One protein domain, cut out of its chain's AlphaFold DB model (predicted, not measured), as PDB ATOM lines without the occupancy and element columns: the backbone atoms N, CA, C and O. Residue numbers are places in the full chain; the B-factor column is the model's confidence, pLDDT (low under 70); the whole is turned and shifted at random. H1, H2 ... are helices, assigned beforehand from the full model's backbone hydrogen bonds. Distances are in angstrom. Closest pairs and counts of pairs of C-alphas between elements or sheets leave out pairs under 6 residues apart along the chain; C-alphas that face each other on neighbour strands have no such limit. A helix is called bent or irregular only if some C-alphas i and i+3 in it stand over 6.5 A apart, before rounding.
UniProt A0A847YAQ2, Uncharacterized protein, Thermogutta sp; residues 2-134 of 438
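Overview. This is residues 2 to 134 of the 438 residues of an uncharacterized protein of Thermogutta sp (UniProt A0A847YAQ2). The longest helix, H6, bends: its first part, H6a, crosses H2, and its second part, H6b, makes a corner with H7, which folds back at one end of a loose, flattened array of crossed helices. H3 makes the middle, with H2 packed on residues 38 to 43, and H1, H5 and the last residues of H4 packed toward its other end, where residues 65 to 71 stick out. The printed part has 133 residues, with seven named helices in the order H1 to H7 and no named strand; the class is all helix. The whole is loose, with a radius of gyration of the C-alphas of 18.8 A, and only just flat, spanning 61 by 40 by 20 A.

Along the chain. By its hydrogen bonds H6, residues 93 to 114, was assigned as one helix, but it is bent: C-alphas 103 and 106 are 7.0 A apart. Its arms are H6a, residues 93 to 103, and H6b, residues 106 to 114. H2, residues 18 to 35, is 25.2 A long, and H3, residues 38 to 57, is 27.5 A long. H1 is residues 10 to 13, with C-alpha 10 at (-10.378, -37.538, -18.893). H4 is residues 67 to 78, 17.7 A long, and H5 is residues 81 to 90. H7, residues 118 to 133, is 20.7 A long and ends with C-alpha 133 at (18.053, -44.243, -7.014).

Arrangement. H6a and H6b stand at a steep tilt of 62 degrees. H6a touches H2 at a steep tilt of 55 degrees, the same way; the closest C-alphas, of Gly 29 and Val 100, are 4.1 A apart. H6b touches residues 118 to 120 of H7 alone, closest at the C-alphas of Gly 112 and Leu 120, 5.8 A; they run opposite ways at a steep tilt of 67 degrees, only just short of about perpendicular. H3 is the hub, touching four helices. Its residues 38 to 43 touch H2, closest at the C-alphas of Ala 31 and Gly 39, 4.5 A. Its residues 48 to 52 touch H5, opposite ways at a steep tilt of 67 degrees, closest at the C-alphas of Gly 48 and Thr 87, 6.2 A. Residues 74 to 78 of H4 touch H3, closest at the C-alphas of Leu 52 and Met 78, 5.6 A. H1 touches H3, closest at the C-alphas of Pro 10 and Met 51, 5.8 A. H1 also touches H5, closest at the C-alphas of Arg 11 and Ala 90, 4.9 A. H4 and H7 are apart. Every O i to N i+4 pair is within hydrogen-bond range in H2, H5, H6a and H6b, against 15 of 16 in H3, 5 of 8 in H4 and 9 of 12 in H7; H1 is too short for such a pair.

Size, cuts and confidence. The two C-alphas farthest apart, of Asn 65 and Arg 114, are 61.6 A apart. The printed part has no cut and no long link. Mean pLDDT of the printed part is 88.5, with residues 2 to 8 and 59 to 64 under 70.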
ATOM      1  N   ALA A   2     -28.504 -44.818 -26.099       36.91
ATOM      2  CA  ALA A   2     -27.669 -43.626 -26.287       36.91
ATOM      3  C   ALA A   2     -26.130 -43.787 -26.313       36.91
ATOM      4  O   ALA A   2     -25.444 -43.879 -25.297       36.91
ATOM      5  N   GLN A   3     -25.596 -43.717 -27.539       51.53
ATOM      6  CA  GLN A   3     -24.205 -43.421 -27.879       51.53
ATOM      7  C   GLN A   3     -23.725 -42.141 -27.174       51.53
ATOM      8  O   GLN A   3     -24.268 -41.064 -27.404       51.53
ATOM      9  N   VAL A   4     -22.655 -42.242 -26.386       44.94
ATOM     10  CA  VAL A   4     -21.826 -41.089 -26.019       44.94
ATOM     11  C   VAL A   4     -20.494 -41.287 -26.739       44.94
ATOM     12  O   VAL A   4     -19.821 -42.284 -26.466       44.94
ATOM     13  N   PRO A   5     -20.098 -40.412 -27.683       40.94
ATOM     14  CA  PRO A   5     -18.735 -40.455 -28.189       40.94
ATOM     15  C   PRO A   5     -17.843 -40.185 -26.977       40.94
ATOM     16  O   PRO A   5     -18.116 -39.212 -26.266       40.94
ATOM     17  N   PRO A   6     -16.814 -40.990 -26.673       49.38
ATOM     18  CA  PRO A   6     -15.934 -40.619 -25.592       49.38
ATOM     19  C   PRO A   6     -15.180 -39.394 -26.092       49.38
ATOM     20  O   PRO A   6     -14.241 -39.467 -26.886       49.38
ATOM     21  N   SER A   7     -15.650 -38.223 -25.673       54.56
ATOM     22  CA  SER A   7     -14.847 -37.019 -25.685       54.56
ATOM     23  C   SER A   7     -13.497 -37.400 -25.093       54.56
ATOM     24  O   SER A   7     -13.455 -38.094 -24.078       54.56
ATOM     25  N   GLY A   8     -12.397 -36.912 -25.659       64.06
ATOM     26  CA  GLY A   8     -11.076 -37.040 -25.035       64.06
ATOM     27  C   GLY A   8     -10.952 -36.293 -23.694       64.06
ATOM     28  O   GLY A   8      -9.841 -35.896 -23.341       64.06
ATOM     29  N   ASP A   9     -12.066 -36.028 -23.000       82.06
ATOM     30  CA  ASP A   9     -12.124 -35.489 -21.652       82.06
ATOM     31  C   ASP A   9     -11.845 -36.615 -20.640       82.06
ATOM     32  O   ASP A   9     -12.655 -37.536 -20.491       82.06
ATOM     33  N   PRO A  10     -10.720 -36.551 -19.907       83.94
ATOM     34  CA  PRO A  10     -10.378 -37.538 -18.893       83.94
ATOM     35  C   PRO A  10     -11.433 -37.672 -17.779       83.94
ATOM     36  O   PRO A  10     -11.492 -38.714 -17.129       83.94
ATOM     37  N   ARG A  11     -12.298 -36.670 -17.560       86.25
ATOM     38  CA  ARG A  11     -13.342 -36.712 -16.516       86.25
ATOM     39  C   ARG A  11     -14.378 -37.815 -16.719       86.25
ATOM     40  O   ARG A  11     -14.986 -38.234 -15.739       86.25
ATOM     41  N   ALA A  12     -14.557 -38.307 -17.946       86.56
ATOM     42  CA  ALA A  12     -15.446 -39.435 -18.228       86.56
ATOM     43  C   ALA A  12     -14.978 -40.747 -17.566       86.56
ATOM     44  O   ALA A  12     -15.767 -41.674 -17.394       86.56
ATOM     45  N   TRP A  13     -13.701 -40.820 -17.179       89.19
ATOM     46  CA  TRP A  13     -13.036 -42.042 -16.728       89.19
ATOM     47  C   TRP A  13     -12.743 -42.076 -15.226       89.19
ATOM     48  O   TRP A  13     -12.138 -43.037 -14.752       89.19
ATOM     49  N   PHE A  14     -13.161 -41.055 -14.472       93.12
ATOM     50  CA  PHE A  14     -12.945 -40.979 -13.029       93.12
ATOM     51  C   PHE A  14     -14.252 -40.675 -12.279       93.12
ATOM     52  O   PHE A  14     -15.062 -39.881 -12.766       93.12
ATOM     53  N   PRO A  15     -14.493 -41.274 -11.095       92.75
ATOM     54  CA  PRO A  15     -15.738 -41.070 -10.363       92.75
ATOM     55  C   PRO A  15     -16.020 -39.602 -10.030       92.75
ATOM     56  O   PRO A  15     -15.144 -38.846  -9.609       92.75
ATOM     57  N   THR A  16     -17.288 -39.205 -10.153       89.62
ATOM     58  CA  THR A  16     -17.733 -37.842  -9.824       89.62
ATOM     59  C   THR A  16     -18.302 -37.703  -8.415       89.62
ATOM     60  O   THR A  16     -18.293 -36.601  -7.856       89.62
ATOM     61  N   ARG A  17     -18.772 -38.810  -7.824       93.19
ATOM     62  CA  ARG A  17     -19.369 -38.851  -6.482       93.19
ATOM     63  C   ARG A  17     -18.285 -38.694  -5.403       93.19
ATOM     64  O   ARG A  17     -17.389 -39.538  -5.361       93.19
ATOM     65  N   PRO A  18     -18.373 -37.693  -4.503       90.81
ATOM     66  CA  PRO A  18     -17.350 -37.443  -3.482       90.81
ATOM     67  C   PRO A  18     -17.025 -38.664  -2.621       90.81
ATOM     68  O   PRO A  18     -15.856 -38.952  -2.410       90.81
ATOM     69  N   LEU A  19     -18.038 -39.435  -2.208       93.31
ATOM     70  CA  LEU A  19     -17.837 -40.636  -1.392       93.31
ATOM     71  C   LEU A  19     -16.977 -41.697  -2.101       93.31
ATOM     72  O   LEU A  19     -16.111 -42.292  -1.476       93.31
ATOM     73  N   ALA A  20     -17.170 -41.903  -3.408       94.81
ATOM     74  CA  ALA A  20     -16.363 -42.853  -4.175       94.81
ATOM     75  C   ALA A  20     -14.906 -42.377  -4.301       94.81
ATOM     76  O   ALA A  20     -13.978 -43.169  -4.157       94.81
ATOM     77  N   VAL A  21     -14.710 -41.074  -4.523       95.75
ATOM     78  CA  VAL A  21     -13.380 -40.450  -4.597       95.75
ATOM     79  C   VAL A  21     -12.658 -40.551  -3.248       95.75
ATOM     80  O   VAL A  21     -11.504 -40.966  -3.200       95.75
ATOM     81  N   LEU A  22     -13.352 -40.234  -2.151       95.62
ATOM     82  CA  LEU A  22     -12.839 -40.365  -0.787       95.62
ATOM     83  C   LEU A  22     -12.518 -41.819  -0.433       95.62
ATOM     84  O   LEU A  22     -11.493 -42.061   0.188       95.62
ATOM     85  N   ALA A  23     -13.338 -42.786  -0.850       96.62
ATOM     86  CA  ALA A  23     -13.065 -44.202  -0.613       96.62
ATOM     87  C   ALA A  23     -11.794 -44.668  -1.342       96.62
ATOM     88  O   ALA A  23     -10.930 -45.290  -0.726       96.62
ATOM     89  N   ILE A  24     -11.637 -44.316  -2.626       97.31
ATOM     90  CA  ILE A  24     -10.428 -44.637  -3.404       97.31
ATOM     91  C   ILE A  24      -9.183 -44.052  -2.726       97.31
ATOM     92  O   ILE A  24      -8.215 -44.771  -2.479       97.31
ATOM     93  N   TYR A  25      -9.207 -42.760  -2.397       98.19
ATOM     94  CA  TYR A  25      -8.044 -42.101  -1.807       98.19
ATOM     95  C   TYR A  25      -7.823 -42.439  -0.331       98.19
ATOM     96  O   TYR A  25      -6.682 -42.433   0.117       98.19
ATOM     97  N   GLY A  26      -8.868 -42.808   0.406       98.19
ATOM     98  CA  GLY A  26      -8.760 -43.330   1.765       98.19
ATOM     99  C   GLY A  26      -8.042 -44.678   1.796       98.19
ATOM    100  O   GLY A  26      -7.142 -44.870   2.611       98.19
ATOM    101  N   LEU A  27      -8.345 -45.575   0.848       98.12
ATOM    102  CA  LEU A  27      -7.600 -46.829   0.670       98.12
ATOM    103  C   LEU A  27      -6.138 -46.573   0.279       98.12
ATOM    104  O   LEU A  27      -5.243 -47.239   0.798       98.12
ATOM    105  N   MET A  28      -5.870 -45.580  -0.577       98.38
ATOM    106  CA  MET A  28      -4.492 -45.154  -0.860       98.38
ATOM    107  C   MET A  28      -3.808 -44.574   0.386       98.38
ATOM    108  O   MET A  28      -2.628 -44.831   0.599       98.38
ATOM    109  N   GLY A  29      -4.529 -43.852   1.249       98.31
ATOM    110  CA  GLY A  29      -4.032 -43.393   2.548       98.31
ATOM    111  C   GLY A  29      -3.663 -44.553   3.478       98.31
ATOM    112  O   GLY A  29      -2.587 -44.545   4.075       98.31
ATOM    113  N   ALA A  30      -4.488 -45.600   3.533       98.31
ATOM    114  CA  ALA A  30      -4.161 -46.824   4.265       98.31
ATOM    115  C   ALA A  30      -2.931 -47.532   3.665       98.31
ATOM    116  O   ALA A  30      -2.060 -48.001   4.397       98.31
ATOM    117  N   ALA A  31      -2.796 -47.544   2.334       97.75
ATOM    118  CA  ALA A  31      -1.601 -48.057   1.667       97.75
ATOM    119  C   ALA A  31      -0.346 -47.214   1.975       97.75
ATOM    120  O   ALA A  31       0.744 -47.775   2.092       97.75
ATOM    121  N   VAL A  32      -0.487 -45.895   2.156       97.88
ATOM    122  CA  VAL A  32       0.607 -45.015   2.600       97.88
ATOM    123  C   VAL A  32       1.056 -45.348   4.020       97.88
ATOM    124  O   VAL A  32       2.257 -45.373   4.274       97.88
ATOM    125  N   LEU A  33       0.134 -45.679   4.928       96.88
ATOM    126  CA  LEU A  33       0.502 -46.187   6.256       96.88
ATOM    127  C   LEU A  33       1.234 -47.532   6.186       96.88
ATOM    128  O   LEU A  33       2.157 -47.766   6.957       96.88
ATOM    129  N   ALA A  34       0.841 -48.405   5.259       95.44
ATOM    130  CA  ALA A  34       1.437 -49.731   5.135       95.44
ATOM    131  C   ALA A  34       2.829 -49.719   4.479       95.44
ATOM    132  O   ALA A  34       3.694 -50.505   4.861       95.44
ATOM    133  N   LYS A  35       3.046 -48.884   3.450       94.62
ATOM    134  CA  LYS A  35       4.279 -48.938   2.641       94.62
ATOM    135  C   LYS A  35       4.758 -47.586   2.103       94.62
ATOM    136  O   LYS A  35       5.499 -47.536   1.126       94.62
ATOM    137  N   GLY A  36       4.355 -46.488   2.735       95.38
ATOM    138  CA  GLY A  36       4.811 -45.147   2.385       95.38
ATOM    139  C   GLY A  36       4.229 -44.600   1.075       95.38
ATOM    140  O   GLY A  36       3.249 -45.125   0.541       95.38
ATOM    141  N   PRO A  37       4.829 -43.530   0.521       95.88
ATOM    142  CA  PRO A  37       4.295 -42.772  -0.616       95.88
ATOM    143  C   PRO A  37       3.895 -43.595  -1.837       95.88
ATOM    144  O   PRO A  37       2.939 -43.244  -2.531       95.88
ATOM    145  N   ILE A  38       4.584 -44.708  -2.098       95.69
ATOM    146  CA  ILE A  38       4.279 -45.585  -3.235       95.69
ATOM    147  C   ILE A  38       2.850 -46.149  -3.189       95.69
ATOM    148  O   ILE A  38       2.278 -46.411  -4.248       95.69
ATOM    149  N   GLY A  39       2.247 -46.260  -1.997       96.31
ATOM    150  CA  GLY A  39       0.851 -46.665  -1.806       96.31
ATOM    151  C   GLY A  39      -0.167 -45.687  -2.401       96.31
ATOM    152  O   GLY A  39      -1.284 -46.080  -2.723       96.31
ATOM    153  N   PHE A  40       0.232 -44.432  -2.620       97.50
ATOM    154  CA  PHE A  40      -0.555 -43.424  -3.329       97.50
ATOM    155  C   PHE A  40      -0.053 -43.203  -4.762       97.50
ATOM    156  O   PHE A  40      -0.856 -43.143  -5.699       97.50
ATOM    157  N   VAL A  41       1.269 -43.100  -4.941       97.31
ATOM    158  CA  VAL A  41       1.893 -42.754  -6.226       97.31
ATOM    159  C   VAL A  41       1.597 -43.804  -7.295       97.31
ATOM    160  O   VAL A  41       1.174 -43.437  -8.391       97.31
ATOM    161  N   LEU A  42       1.770 -45.097  -6.997       97.81
ATOM    162  CA  LEU A  42       1.603 -46.144  -8.010       97.81
ATOM    163  C   LEU A  42       0.136 -46.325  -8.421       97.81
ATOM    164  O   LEU A  42      -0.125 -46.257  -9.622       97.81
ATOM    165  N   PRO A  43      -0.849 -46.450  -7.508       97.94
ATOM    166  CA  PRO A  43      -2.255 -46.505  -7.910       97.94
ATOM    167  C   PRO A  43      -2.714 -45.254  -8.671       97.94
ATOM    168  O   PRO A  43      -3.454 -45.361  -9.649       97.94
ATOM    169  N   SER A  44      -2.232 -44.068  -8.284       98.00
ATOM    170  CA  SER A  44      -2.515 -42.831  -9.021       98.00
ATOM    171  C   SER A  44      -1.917 -42.855 -10.430       98.00
ATOM    172  O   SER A  44      -2.589 -42.470 -11.386       98.00
ATOM    173  N   ALA A  45      -0.691 -43.360 -10.587       98.06
ATOM    174  CA  ALA A  45      -0.068 -43.543 -11.893       98.06
ATOM    175  C   ALA A  45      -0.822 -44.569 -12.755       98.06
ATOM    176  O   ALA A  45      -0.973 -44.340 -13.951       98.06
ATOM    177  N   VAL A  46      -1.363 -45.645 -12.168       98.25
ATOM    178  CA  VAL A  46      -2.222 -46.615 -12.877       98.25
ATOM    179  C   VAL A  46      -3.474 -45.937 -13.429       98.25
ATOM    180  O   VAL A  46      -3.757 -46.055 -14.622       98.25
ATOM    181  N   ILE A  47      -4.195 -45.196 -12.584       97.25
ATOM    182  CA  ILE A  47      -5.418 -44.482 -12.977       97.25
ATOM    183  C   ILE A  47      -5.098 -43.441 -14.054       97.25
ATOM    184  O   ILE A  47      -5.745 -43.415 -15.101       97.25
ATOM    185  N   GLY A  48      -4.063 -42.625 -13.842       96.44
ATOM    186  CA  GLY A  48      -3.644 -41.605 -14.799       96.44
ATOM    187  C   GLY A  48      -3.222 -42.199 -16.144       96.44
ATOM    188  O   GLY A  48      -3.670 -41.727 -17.189       96.44
ATOM    189  N   LEU A  49      -2.418 -43.269 -16.138       96.06
ATOM    190  CA  LEU A  49      -1.991 -43.959 -17.356       96.06
ATOM    191  C   LEU A  49      -3.190 -44.555 -18.101       96.06
ATOM    192  O   LEU A  49      -3.280 -44.391 -19.316       96.06
ATOM    193  N   PHE A  50      -4.136 -45.178 -17.391       95.69
ATOM    194  CA  PHE A  50      -5.384 -45.676 -17.976       95.69
ATOM    195  C   PHE A  50      -6.181 -44.555 -18.660       95.69
ATOM    196  O   PHE A  50      -6.546 -44.694 -19.827       95.69
ATOM    197  N   MET A  51      -6.405 -43.431 -17.976       94.19
ATOM    198  CA  MET A  51      -7.168 -42.295 -18.509       94.19
ATOM    199  C   MET A  51      -6.496 -41.674 -19.742       94.19
ATOM    200  O   MET A  51      -7.164 -41.372 -20.735       94.19
ATOM    201  N   LEU A  52      -5.170 -41.520 -19.703       92.06
ATOM    202  CA  LEU A  52      -4.383 -41.044 -20.841       92.06
ATOM    203  C   LEU A  52      -4.458 -42.014 -22.026       92.06
ATOM    204  O   LEU A  52      -4.555 -41.577 -23.175       92.06
ATOM    205  N   TRP A  53      -4.439 -43.321 -21.755       90.50
ATOM    206  CA  TRP A  53      -4.521 -44.352 -22.787       90.50
ATOM    207  C   TRP A  53      -5.908 -44.370 -23.437       90.50
ATOM    208  O   TRP A  53      -5.991 -44.363 -24.666       90.50
ATOM    209  N   GLN A  54      -6.990 -44.283 -22.652       87.19
ATOM    210  CA  GLN A  54      -8.357 -44.167 -23.182       87.19
ATOM    211  C   GLN A  54      -8.525 -42.916 -24.049       87.19
ATOM    212  O   GLN A  54      -8.975 -43.004 -25.188       87.19
ATOM    213  N   GLY A  55      -8.021 -41.765 -23.593       82.56
ATOM    214  CA  GLY A  55      -8.081 -40.517 -24.361       82.56
ATOM    215  C   GLY A  55      -7.363 -40.551 -25.721       82.56
ATOM    216  O   GLY A  55      -7.598 -39.672 -26.559       82.56
ATOM    217  N   ILE A  56      -6.483 -41.533 -25.951       78.62
ATOM    218  CA  ILE A  56      -5.884 -41.840 -27.259       78.62
ATOM    219  C   ILE A  56      -6.723 -42.873 -28.005       78.62
ATOM    220  O   ILE A  56      -6.971 -42.701 -29.197       78.62
ATOM    221  N   TYR A  57      -7.125 -43.936 -27.314       76.94
ATOM    222  CA  TYR A  57      -7.841 -45.071 -27.877       76.94
ATOM    223  C   TYR A  57      -9.192 -44.677 -28.489       76.94
ATOM    224  O   TYR A  57      -9.508 -45.076 -29.615       76.94
ATOM    225  N   ASP A  58      -9.934 -43.820 -27.789       73.31
ATOM    226  CA  ASP A  58     -11.266 -43.355 -28.180       73.31
ATOM    227  C   ASP A  58     -11.255 -42.352 -29.332       73.31
ATOM    228  O   ASP A  58     -12.287 -42.090 -29.954       73.31
ATOM    229  N   ARG A  59     -10.089 -41.790 -29.672       69.31
ATOM    230  CA  ARG A  59      -9.998 -40.899 -30.828       69.31
ATOM    231  C   ARG A  59     -10.160 -41.710 -32.105       69.31
ATOM    232  O   ARG A  59      -9.331 -42.550 -32.456       69.31
ATOM    233  N   VAL A  60     -11.228 -41.401 -32.826       55.84
ATOM    234  CA  VAL A  60     -11.470 -41.873 -34.186       55.84
ATOM    235  C   VAL A  60     -10.763 -40.913 -35.141       55.84
ATOM    236  O   VAL A  60     -11.093 -39.734 -35.216       55.84
ATOM    237  N   GLY A  61      -9.742 -41.398 -35.840       60.62
ATOM    238  CA  GLY A  61      -9.039 -40.650 -36.877       60.62
ATOM    239  C   GLY A  61      -8.114 -41.574 -37.668       60.62
ATOM    240  O   GLY A  61      -7.685 -42.598 -37.126       60.62
ATOM    241  N   PRO A  62      -7.808 -41.258 -38.940       58.06
ATOM    242  CA  PRO A  62      -6.920 -42.085 -39.744       58.06
ATOM    243  C   PRO A  62      -5.546 -42.200 -39.058       58.06
ATOM    244  O   PRO A  62      -5.031 -41.202 -38.537       58.06
ATOM    245  N   PRO A  63      -4.945 -43.406 -39.010       65.81
ATOM    246  CA  PRO A  63      -3.646 -43.590 -38.388       65.81
ATOM    247  C   PRO A  63      -2.595 -42.725 -39.099       65.81
ATOM    248  O   PRO A  63      -2.656 -42.568 -40.320       65.81
ATOM    249  N   PRO A  64      -1.598 -42.189 -38.374       68.19
ATOM    250  CA  PRO A  64      -0.551 -41.378 -38.982       68.19
ATOM    251  C   PRO A  64       0.166 -42.121 -40.120       68.19
ATOM    252  O   PRO A  64       0.426 -43.329 -40.029       68.19
ATOM    253  N   ASN A  65       0.541 -41.391 -41.173       74.06
ATOM    254  CA  ASN A  65       1.408 -41.922 -42.224       74.06
ATOM    255  C   ASN A  65       2.827 -42.145 -41.668       74.06
ATOM    256  O   ASN A  65       3.401 -41.255 -41.037       74.06
ATOM    257  N   GLY A  66       3.388 -43.334 -41.911       77.75
ATOM    258  CA  GLY A  66       4.730 -43.736 -41.468       77.75
ATOM    259  C   GLY A  66       4.758 -44.525 -40.150       77.75
ATOM    260  O   GLY A  66       4.158 -44.136 -39.147       77.75
ATOM    261  N   ARG A  67       5.506 -45.640 -40.136       76.38
ATOM    262  CA  ARG A  67       5.595 -46.589 -39.004       76.38
ATOM    263  C   ARG A  67       6.073 -45.925 -37.708       76.38
ATOM    264  O   ARG A  67       5.504 -46.173 -36.653       76.38
ATOM    265  N   LEU A  68       7.058 -45.029 -37.809       76.19
ATOM    266  CA  LEU A  68       7.601 -44.291 -36.667       76.19
ATOM    267  C   LEU A  68       6.567 -43.327 -36.060       76.19
ATOM    268  O   LEU A  68       6.371 -43.306 -34.848       76.19
ATOM    269  N   ARG A  69       5.840 -42.576 -36.900       73.00
ATOM    270  CA  ARG A  69       4.803 -41.630 -36.451       73.00
ATOM    271  C   ARG A  69       3.618 -42.334 -35.791       73.00
ATOM    272  O   ARG A  69       3.074 -41.801 -34.829       73.00
ATOM    273  N   ARG A  70       3.261 -43.546 -36.231       72.31
ATOM    274  CA  ARG A  70       2.223 -44.368 -35.576       72.31
ATOM    275  C   ARG A  70       2.563 -44.754 -34.137       72.31
ATOM    276  O   ARG A  70       1.641 -44.980 -33.367       72.31
ATOM    277  N   ILE A  71       3.845 -44.820 -33.780       71.75
ATOM    278  CA  ILE A  71       4.303 -45.200 -32.436       71.75
ATOM    279  C   ILE A  71       4.605 -43.954 -31.596       71.75
ATOM    280  O   ILE A  71       4.099 -43.812 -30.484       71.75
ATOM    281  N   LEU A  72       5.387 -43.018 -32.139       76.06
ATOM    282  CA  LEU A  72       5.836 -41.838 -31.397       76.06
ATOM    283  C   LEU A  72       4.713 -40.837 -31.135       76.06
ATOM    284  O   LEU A  72       4.693 -40.199 -30.088       76.06
ATOM    285  N   GLN A  73       3.770 -40.671 -32.066       75.62
ATOM    286  CA  GLN A  73       2.752 -39.629 -31.941       75.62
ATOM    287  C   GLN A  73       1.713 -39.928 -30.843       75.62
ATOM    288  O   GLN A  73       1.385 -38.999 -30.101       75.62
ATOM    289  N   PRO A  74       1.210 -41.168 -30.670       77.31
ATOM    290  CA  PRO A  74       0.418 -41.531 -29.496       77.31
ATOM    291  C   PRO A  74       1.172 -41.298 -28.186       77.31
ATOM    292  O   PRO A  74       0.639 -40.630 -27.306       77.31
ATOM    293  N   ALA A  75       2.428 -41.749 -28.089       77.50
ATOM    294  CA  ALA A  75       3.244 -41.580 -26.886       77.50
ATOM    295  C   ALA A  75       3.481 -40.096 -26.547       77.50
ATOM    296  O   ALA A  75       3.194 -39.658 -25.435       77.50
ATOM    297  N   ALA A  76       3.905 -39.284 -27.520       80.56
ATOM    298  CA  ALA A  76       4.129 -37.849 -27.332       80.56
ATOM    299  C   ALA A  76       2.849 -37.096 -26.922       80.56
ATOM    300  O   ALA A  76       2.901 -36.123 -26.173       80.56
ATOM    301  N   ARG A  77       1.680 -37.543 -27.394       79.31
ATOM    302  CA  ARG A  77       0.385 -36.980 -26.983       79.31
ATOM    303  C   ARG A  77       0.009 -37.403 -25.566       79.31
ATOM    304  O   ARG A  77      -0.452 -36.550 -24.805       79.31
ATOM    305  N   MET A  78       0.223 -38.677 -25.234       83.00
ATOM    306  CA  MET A  78      -0.028 -39.257 -23.912       83.00
ATOM    307  C   MET A  78       0.687 -38.458 -22.825       83.00
ATOM    308  O   MET A  78       0.075 -38.041 -21.849       83.00
ATOM    309  N   PHE A  79       1.963 -38.164 -23.059       84.75
ATOM    310  CA  PHE A  79       2.826 -37.461 -22.114       84.75
ATOM    311  C   PHE A  79       2.944 -35.958 -22.407       84.75
ATOM    312  O   PHE A  79       3.881 -35.303 -21.962       84.75
ATOM    313  N   SER A  80       1.991 -35.379 -23.148       89.25
ATOM    314  CA  SER A  80       1.968 -33.927 -23.339       89.25
ATOM    315  C   SER A  80       1.559 -33.221 -22.035       89.25
ATOM    316  O   SER A  80       0.591 -33.653 -21.397       89.25
ATOM    317  N   PRO A  81       2.192 -32.090 -21.654       91.00
ATOM    318  CA  PRO A  81       1.877 -31.390 -20.402       91.00
ATOM    319  C   PRO A  81       0.390 -31.045 -20.248       91.00
ATOM    320  O   PRO A  81      -0.179 -31.141 -19.164       91.00
ATOM    321  N   ARG A  82      -0.279 -30.709 -21.361       89.44
ATOM    322  CA  ARG A  82      -1.719 -30.416 -21.382       89.44
ATOM    323  C   ARG A  82      -2.573 -31.651 -21.080       89.44
ATOM    324  O   ARG A  82      -3.550 -31.534 -20.345       89.44
ATOM    325  N   ALA A  83      -2.242 -32.813 -21.648       88.94
ATOM    326  CA  ALA A  83      -2.978 -34.054 -21.392       88.94
ATOM    327  C   ALA A  83      -2.767 -34.534 -19.951       88.94
ATOM    328  O   ALA A  83      -3.737 -34.876 -19.271       88.94
ATOM    329  N   MET A  84      -1.525 -34.472 -19.465       91.75
ATOM    330  CA  MET A  84      -1.186 -34.806 -18.082       91.75
ATOM    331  C   MET A  84      -1.903 -33.883 -17.096       91.75
ATOM    332  O   MET A  84      -2.595 -34.373 -16.211       91.75
ATOM    333  N   GLY A  85      -1.838 -32.561 -17.293       93.38
ATOM    334  CA  GLY A  85      -2.514 -31.594 -16.426       93.38
ATOM    335  C   GLY A  85      -4.029 -31.803 -16.372       93.38
ATOM    336  O   GLY A  85      -4.610 -31.845 -15.291       93.38
ATOM    337  N   ARG A  86      -4.680 -32.025 -17.524       93.00
ATOM    338  CA  ARG A  86      -6.119 -32.343 -17.566       93.00
ATOM    339  C   ARG A  86      -6.451 -33.643 -16.839       93.00
ATOM    340  O   ARG A  86      -7.456 -33.692 -16.139       93.00
ATOM    341  N   THR A  87      -5.615 -34.668 -16.989       94.81
ATOM    342  CA  THR A  87      -5.807 -35.967 -16.328       94.81
ATOM    343  C   THR A  87      -5.647 -35.847 -14.817       94.81
ATOM    344  O   THR A  87      -6.526 -36.283 -14.082       94.81
ATOM    345  N   ILE A  88      -4.597 -35.166 -14.350       95.69
ATOM    346  CA  ILE A  88      -4.366 -34.900 -12.924       95.69
ATOM    347  C   ILE A  88      -5.557 -34.147 -12.328       95.69
ATOM    348  O   ILE A  88      -6.088 -34.553 -11.302       95.69
ATOM    349  N   LEU A  89      -6.036 -33.089 -12.989       95.25
ATOM    350  CA  LEU A  89      -7.200 -32.337 -12.513       95.25
ATOM    351  C   LEU A  89      -8.486 -33.178 -12.515       95.25
ATOM    352  O   LEU A  89      -9.301 -33.049 -11.602       95.25
ATOM    353  N   ALA A  90      -8.668 -34.056 -13.505       95.06
ATOM    354  CA  ALA A  90      -9.800 -34.980 -13.562       95.06
ATOM    355  C   ALA A  90      -9.781 -36.023 -12.431       95.06
ATOM    356  O   ALA A  90     -10.849 -36.431 -11.980       95.06
ATOM    357  N   MET A  91      -8.596 -36.372 -11.922       96.50
ATOM    358  CA  MET A  91      -8.423 -37.204 -10.727       96.50
ATOM    359  C   MET A  91      -8.723 -36.461  -9.412       96.50
ATOM    360  O   MET A  91      -8.784 -37.081  -8.362       96.50
ATOM    361  N   ARG A  92      -8.998 -35.149  -9.434       95.75
ATOM    362  CA  ARG A  92      -9.436 -34.375  -8.253       95.75
ATOM    363  C   ARG A  92      -8.404 -34.368  -7.102       95.75
ATOM    364  O   ARG A  92      -8.705 -34.817  -5.994       95.75
ATOM    365  N   PRO A  93      -7.210 -33.786  -7.310       95.94
ATOM    366  CA  PRO A  93      -6.073 -33.908  -6.395       95.94
ATOM    367  C   PRO A  93      -6.335 -33.333  -4.997       95.94
ATOM    368  O   PRO A  93      -5.786 -33.837  -4.025       95.94
ATOM    369  N   LEU A  94      -7.213 -32.330  -4.861       95.31
ATOM    370  CA  LEU A  94      -7.589 -31.796  -3.548       95.31
ATOM    371  C   LEU A  94      -8.238 -32.871  -2.660       95.31
ATOM    372  O   LEU A  94      -7.871 -33.019  -1.499       95.31
ATOM    373  N   TRP A  95      -9.158 -33.662  -3.220       95.81
ATOM    374  CA  TRP A  95      -9.788 -34.769  -2.497       95.81
ATOM    375  C   TRP A  95      -8.789 -35.878  -2.170       95.81
ATOM    376  O   TRP A  95      -8.901 -36.499  -1.116       95.81
ATOM    377  N   ALA A  96      -7.794 -36.086  -3.036       96.31
ATOM    378  CA  ALA A  96      -6.700 -37.011  -2.776       96.31
ATOM    379  C   ALA A  96      -5.879 -36.593  -1.554       96.31
ATOM    380  O   ALA A  96      -5.700 -37.390  -0.636       96.31
ATOM    381  N   VAL A  97      -5.443 -35.330  -1.512       95.94
ATOM    382  CA  VAL A  97      -4.676 -34.774  -0.388       95.94
ATOM    383  C   VAL A  97      -5.475 -34.864   0.908       95.94
ATOM    384  O   VAL A  97      -4.955 -35.369   1.898       95.94
ATOM    385  N   ILE A  98      -6.746 -34.447   0.897       95.94
ATOM    386  CA  ILE A  98      -7.611 -34.501   2.082       95.94
ATOM    387  C   ILE A  98      -7.731 -35.939   2.600       95.94
ATOM    388  O   ILE A  98      -7.457 -36.190   3.769       95.94
ATOM    389  N   ALA A  99      -8.103 -36.895   1.746       97.50
ATOM    390  CA  ALA A  99      -8.320 -38.274   2.178       97.50
ATOM    391  C   ALA A  99      -7.030 -38.950   2.669       97.50
ATOM    392  O   ALA A  99      -7.042 -39.605   3.711       97.50
ATOM    393  N   VAL A 100      -5.909 -38.764   1.963       97.75
ATOM    394  CA  VAL A 100      -4.621 -39.346   2.366       97.75
ATOM    395  C   VAL A 100      -4.140 -38.742   3.684       97.75
ATOM    396  O   VAL A 100      -3.698 -39.490   4.551       97.75
ATOM    397  N   LEU A 101      -4.257 -37.423   3.877       97.00
ATOM    398  CA  LEU A 101      -3.862 -36.781   5.134       97.00
ATOM    399  C   LEU A 101      -4.767 -37.172   6.300       97.00
ATOM    400  O   LEU A 101      -4.254 -37.384   7.391       97.00
ATOM    401  N   LEU A 102      -6.077 -37.318   6.088       97.56
ATOM    402  CA  LEU A 102      -6.991 -37.762   7.145       97.56
ATOM    403  C   LEU A 102      -6.673 -39.182   7.634       97.56
ATOM    404  O   LEU A 102      -6.839 -39.462   8.817       97.56
ATOM    405  N   VAL A 103      -6.203 -40.061   6.745       98.25
ATOM    406  CA  VAL A 103      -5.866 -41.448   7.099       98.25
ATOM    407  C   VAL A 103      -4.424 -41.572   7.595       98.25
ATOM    408  O   VAL A 103      -4.188 -42.058   8.696       98.25
ATOM    409  N   ALA A 104      -3.444 -41.134   6.800       97.94
ATOM    410  CA  ALA A 104      -2.027 -41.360   7.077       97.94
ATOM    411  C   ALA A 104      -1.367 -40.254   7.912       97.94
ATOM    412  O   ALA A 104      -0.375 -40.507   8.602       97.94
ATOM    413  N   GLY A 105      -1.901 -39.033   7.845       97.69
ATOM    414  CA  GLY A 105      -1.330 -37.844   8.478       97.69
ATOM    415  C   GLY A 105      -1.182 -37.942   9.999       97.69
ATOM    416  O   GLY A 105      -0.093 -37.623  10.478       97.69
ATOM    417  N   PRO A 106      -2.184 -38.423  10.770       98.38
ATOM    418  CA  PRO A 106      -2.088 -38.477  12.229       98.38
ATOM    419  C   PRO A 106      -0.879 -39.273  12.728       98.38
ATOM    420  O   PRO A 106      -0.143 -38.806  13.595       98.38
ATOM    421  N   TRP A 107      -0.626 -40.448  12.143       97.88
ATOM    422  CA  TRP A 107       0.500 -41.290  12.547       97.88
ATOM    423  C   TRP A 107       1.850 -40.685  12.138       97.88
ATOM    424  O   TRP A 107       2.772 -40.658  12.952       97.88
ATOM    425  N   HIS A 108       1.956 -40.134  10.920       97.31
ATOM    426  CA  HIS A 108       3.184 -39.480  10.449       97.31
ATOM    427  C   HIS A 108       3.533 -38.242  11.287       97.31
ATOM    428  O   HIS A 108       4.702 -38.018  11.605       97.31
ATOM    429  N   LEU A 109       2.526 -37.459  11.687       98.00
ATOM    430  CA  LEU A 109       2.711 -36.333  12.598       98.00
ATOM    431  C   LEU A 109       3.215 -36.817  13.960       98.00
ATOM    432  O   LEU A 109       4.203 -36.299  14.474       98.00
ATOM    433  N   TRP A 110       2.573 -37.839  14.523       98.31
ATOM    434  CA  TRP A 110       2.917 -38.365  15.840       98.31
ATOM    435  C   TRP A 110       4.340 -38.927  15.916       98.31
ATOM    436  O   TRP A 110       5.090 -38.577  16.828       98.31
ATOM    437  N   VAL A 111       4.745 -39.755  14.945       97.44
ATOM    438  CA  VAL A 111       6.115 -40.293  14.889       97.44
ATOM    439  C   VAL A 111       7.137 -39.194  14.590       97.44
ATOM    440  O   VAL A 111       8.240 -39.215  15.134       97.44
ATOM    441  N   GLY A 112       6.763 -38.198  13.784       97.88
ATOM    442  CA  GLY A 112       7.597 -37.032  13.509       97.88
ATOM    443  C   GLY A 112       7.904 -36.237  14.773       97.88
ATOM    444  O   GLY A 112       9.070 -35.972  15.044       97.88
ATOM    445  N   LEU A 113       6.881 -35.930  15.576       98.06
ATOM    446  CA  LEU A 113       7.035 -35.221  16.849       98.06
ATOM    447  C   LEU A 113       7.859 -36.020  17.864       98.06
ATOM    448  O   LEU A 113       8.676 -35.450  18.571       98.06
ATOM    449  N   ARG A 114       7.689 -37.345  17.920       97.38
ATOM    450  CA  ARG A 114       8.440 -38.202  18.855       97.38
ATOM    451  C   ARG A 114       9.902 -38.424  18.519       97.38
ATOM    452  O   ARG A 114      10.634 -38.943  19.352       97.38
ATOM    453  N   THR A 115      10.298 -38.127  17.291       96.25
ATOM    454  CA  THR A 115      11.655 -38.391  16.807       96.25
ATOM    455  C   THR A 115      12.355 -37.114  16.369       96.25
ATOM    456  O   THR A 115      13.354 -37.192  15.657       96.25
ATOM    457  N   ASP A 116      11.808 -35.941  16.709       96.56
ATOM    458  CA  ASP A 116      12.302 -34.630  16.264       96.56
ATOM    459  C   ASP A 116      12.548 -34.587  14.738       96.56
ATOM    460  O   ASP A 116      13.545 -34.087  14.195       96.56
ATOM    461  N   GLY A 117      11.626 -35.225  14.012       96.44
ATOM    462  CA  GLY A 117      11.650 -35.392  12.563       96.44
ATOM    463  C   GLY A 117      12.708 -36.359  12.019       96.44
ATOM    464  O   GLY A 117      12.773 -36.527  10.800       96.44
ATOM    465  N   ALA A 118      13.523 -37.010  12.853       95.62
ATOM    466  CA  ALA A 118      14.553 -37.950  12.403       95.62
ATOM    467  C   ALA A 118      13.950 -39.123  11.621       95.62
ATOM    468  O   ALA A 118      14.449 -39.463  10.546       95.62
ATOM    469  N   TRP A 119      12.825 -39.670  12.097       95.50
ATOM    470  CA  TRP A 119      12.124 -40.736  11.387       95.50
ATOM    471  C   TRP A 119      11.614 -40.267  10.023       95.50
ATOM    472  O   TRP A 119      11.812 -40.960   9.031       95.50
ATOM    473  N   LEU A 120      11.027 -39.064   9.935       96.69
ATOM    474  CA  LEU A 120      10.522 -38.519   8.669       96.69
ATOM    475  C   LEU A 120      11.657 -38.337   7.654       96.69
ATOM    476  O   LEU A 120      11.521 -38.752   6.503       96.69
ATOM    477  N   ARG A 121      12.793 -37.771   8.080       95.88
ATOM    478  CA  ARG A 121      13.972 -37.603   7.216       95.88
ATOM    479  C   ARG A 121      14.477 -38.952   6.707       95.88
ATOM    480  O   ARG A 121      14.598 -39.126   5.498       95.88
ATOM    481  N   GLY A 122      14.704 -39.920   7.596       95.06
ATOM    482  CA  GLY A 122      15.180 -41.251   7.207       95.06
ATOM    483  C   GLY A 122      14.182 -42.007   6.325       95.06
ATOM    484  O   GLY A 122      14.553 -42.591   5.307       95.06
ATOM    485  N   PHE A 123      12.895 -41.959   6.660       95.00
ATOM    486  CA  PHE A 123      11.860 -42.669   5.923       95.00
ATOM    487  C   PHE A 123      11.670 -42.119   4.507       95.00
ATOM    488  O   PHE A 123      11.749 -42.879   3.540       95.00
ATOM    489  N   TYR A 124      11.438 -40.812   4.358       95.75
ATOM    490  CA  TYR A 124      11.167 -40.219   3.047       95.75
ATOM    491  C   TYR A 124      12.430 -40.081   2.193       95.75
ATOM    492  O   TYR A 124      12.372 -40.336   0.992       95.75
ATOM    493  N   TRP A 125      13.567 -39.708   2.781       94.81
ATOM    494  CA  TRP A 125      14.798 -39.527   2.015       94.81
ATOM    495  C   TRP A 125      15.500 -40.861   1.780       94.81
ATOM    496  O   TRP A 125      15.531 -41.360   0.659       94.81
ATOM    497  N   THR A 126      15.993 -41.497   2.841       91.44
ATOM    498  CA  THR A 126      16.812 -42.706   2.720       91.44
ATOM    499  C   THR A 126      16.003 -43.888   2.187       91.44
ATOM    500  O   THR A 126      16.369 -44.498   1.184       91.44
ATOM    501  N   HIS A 127      14.865 -44.199   2.811       91.75
ATOM    502  CA  HIS A 127      14.131 -45.435   2.518       91.75
ATOM    503  C   HIS A 127      13.131 -45.346   1.359       91.75
ATOM    504  O   HIS A 127      12.578 -46.381   0.979       91.75
ATOM    505  N   ASN A 128      12.918 -44.160   0.779       93.62
ATOM    506  CA  ASN A 128      12.093 -43.981  -0.418       93.62
ATOM    507  C   ASN A 128      12.893 -43.394  -1.589       93.62
ATOM    508  O   ASN A 128      12.953 -44.031  -2.637       93.62
ATOM    509  N   VAL A 129      13.515 -42.218  -1.430       94.12
ATOM    510  CA  VAL A 129      14.258 -41.561  -2.522       94.12
ATOM    511  C   VAL A 129      15.574 -42.284  -2.814       94.12
ATOM    512  O   VAL A 129      15.731 -42.818  -3.912       94.12
ATOM    513  N   ASN A 130      16.490 -42.374  -1.846       94.19
ATOM    514  CA  ASN A 130      17.804 -42.990  -2.073       94.19
ATOM    515  C   ASN A 130      17.661 -44.467  -2.446       94.19
ATOM    516  O   ASN A 130      18.273 -44.908  -3.410       94.19
ATOM    517  N   ARG A 131      16.768 -45.202  -1.771       92.56
ATOM    518  CA  ARG A 131      16.462 -46.606  -2.096       92.56
ATOM    519  C   ARG A 131      15.964 -46.812  -3.536       92.56
ATOM    520  O   ARG A 131      16.159 -47.888  -4.106       92.56
ATOM    521  N   PHE A 132      15.301 -45.813  -4.126       93.00
ATOM    522  CA  PHE A 132      14.881 -45.866  -5.528       93.00
ATOM    523  C   PHE A 132      16.028 -45.554  -6.493       93.00
ATOM    524  O   PHE A 132      16.061 -46.129  -7.576       93.00
ATOM    525  N   ILE A 133      16.952 -44.663  -6.134       93.12
ATOM    526  CA  ILE A 133      18.053 -44.243  -7.014       93.12
ATOM    527  C   ILE A 133      19.194 -45.265  -6.977       93.12
ATOM    528  O   ILE A 133      19.672 -45.700  -8.023       93.12
ATOM    529  N   GLU A 134      19.596 -45.684  -5.781       90.50
ATOM    530  CA  GLU A 134      20.770 -46.519  -5.545       90.50
ATOM    531  C   GLU A 134      20.372 -47.878  -4.942       90.50
ATOM    532  O   GLU A 134      19.417 -47.970  -4.157       90.50
TER     533      GLU A 134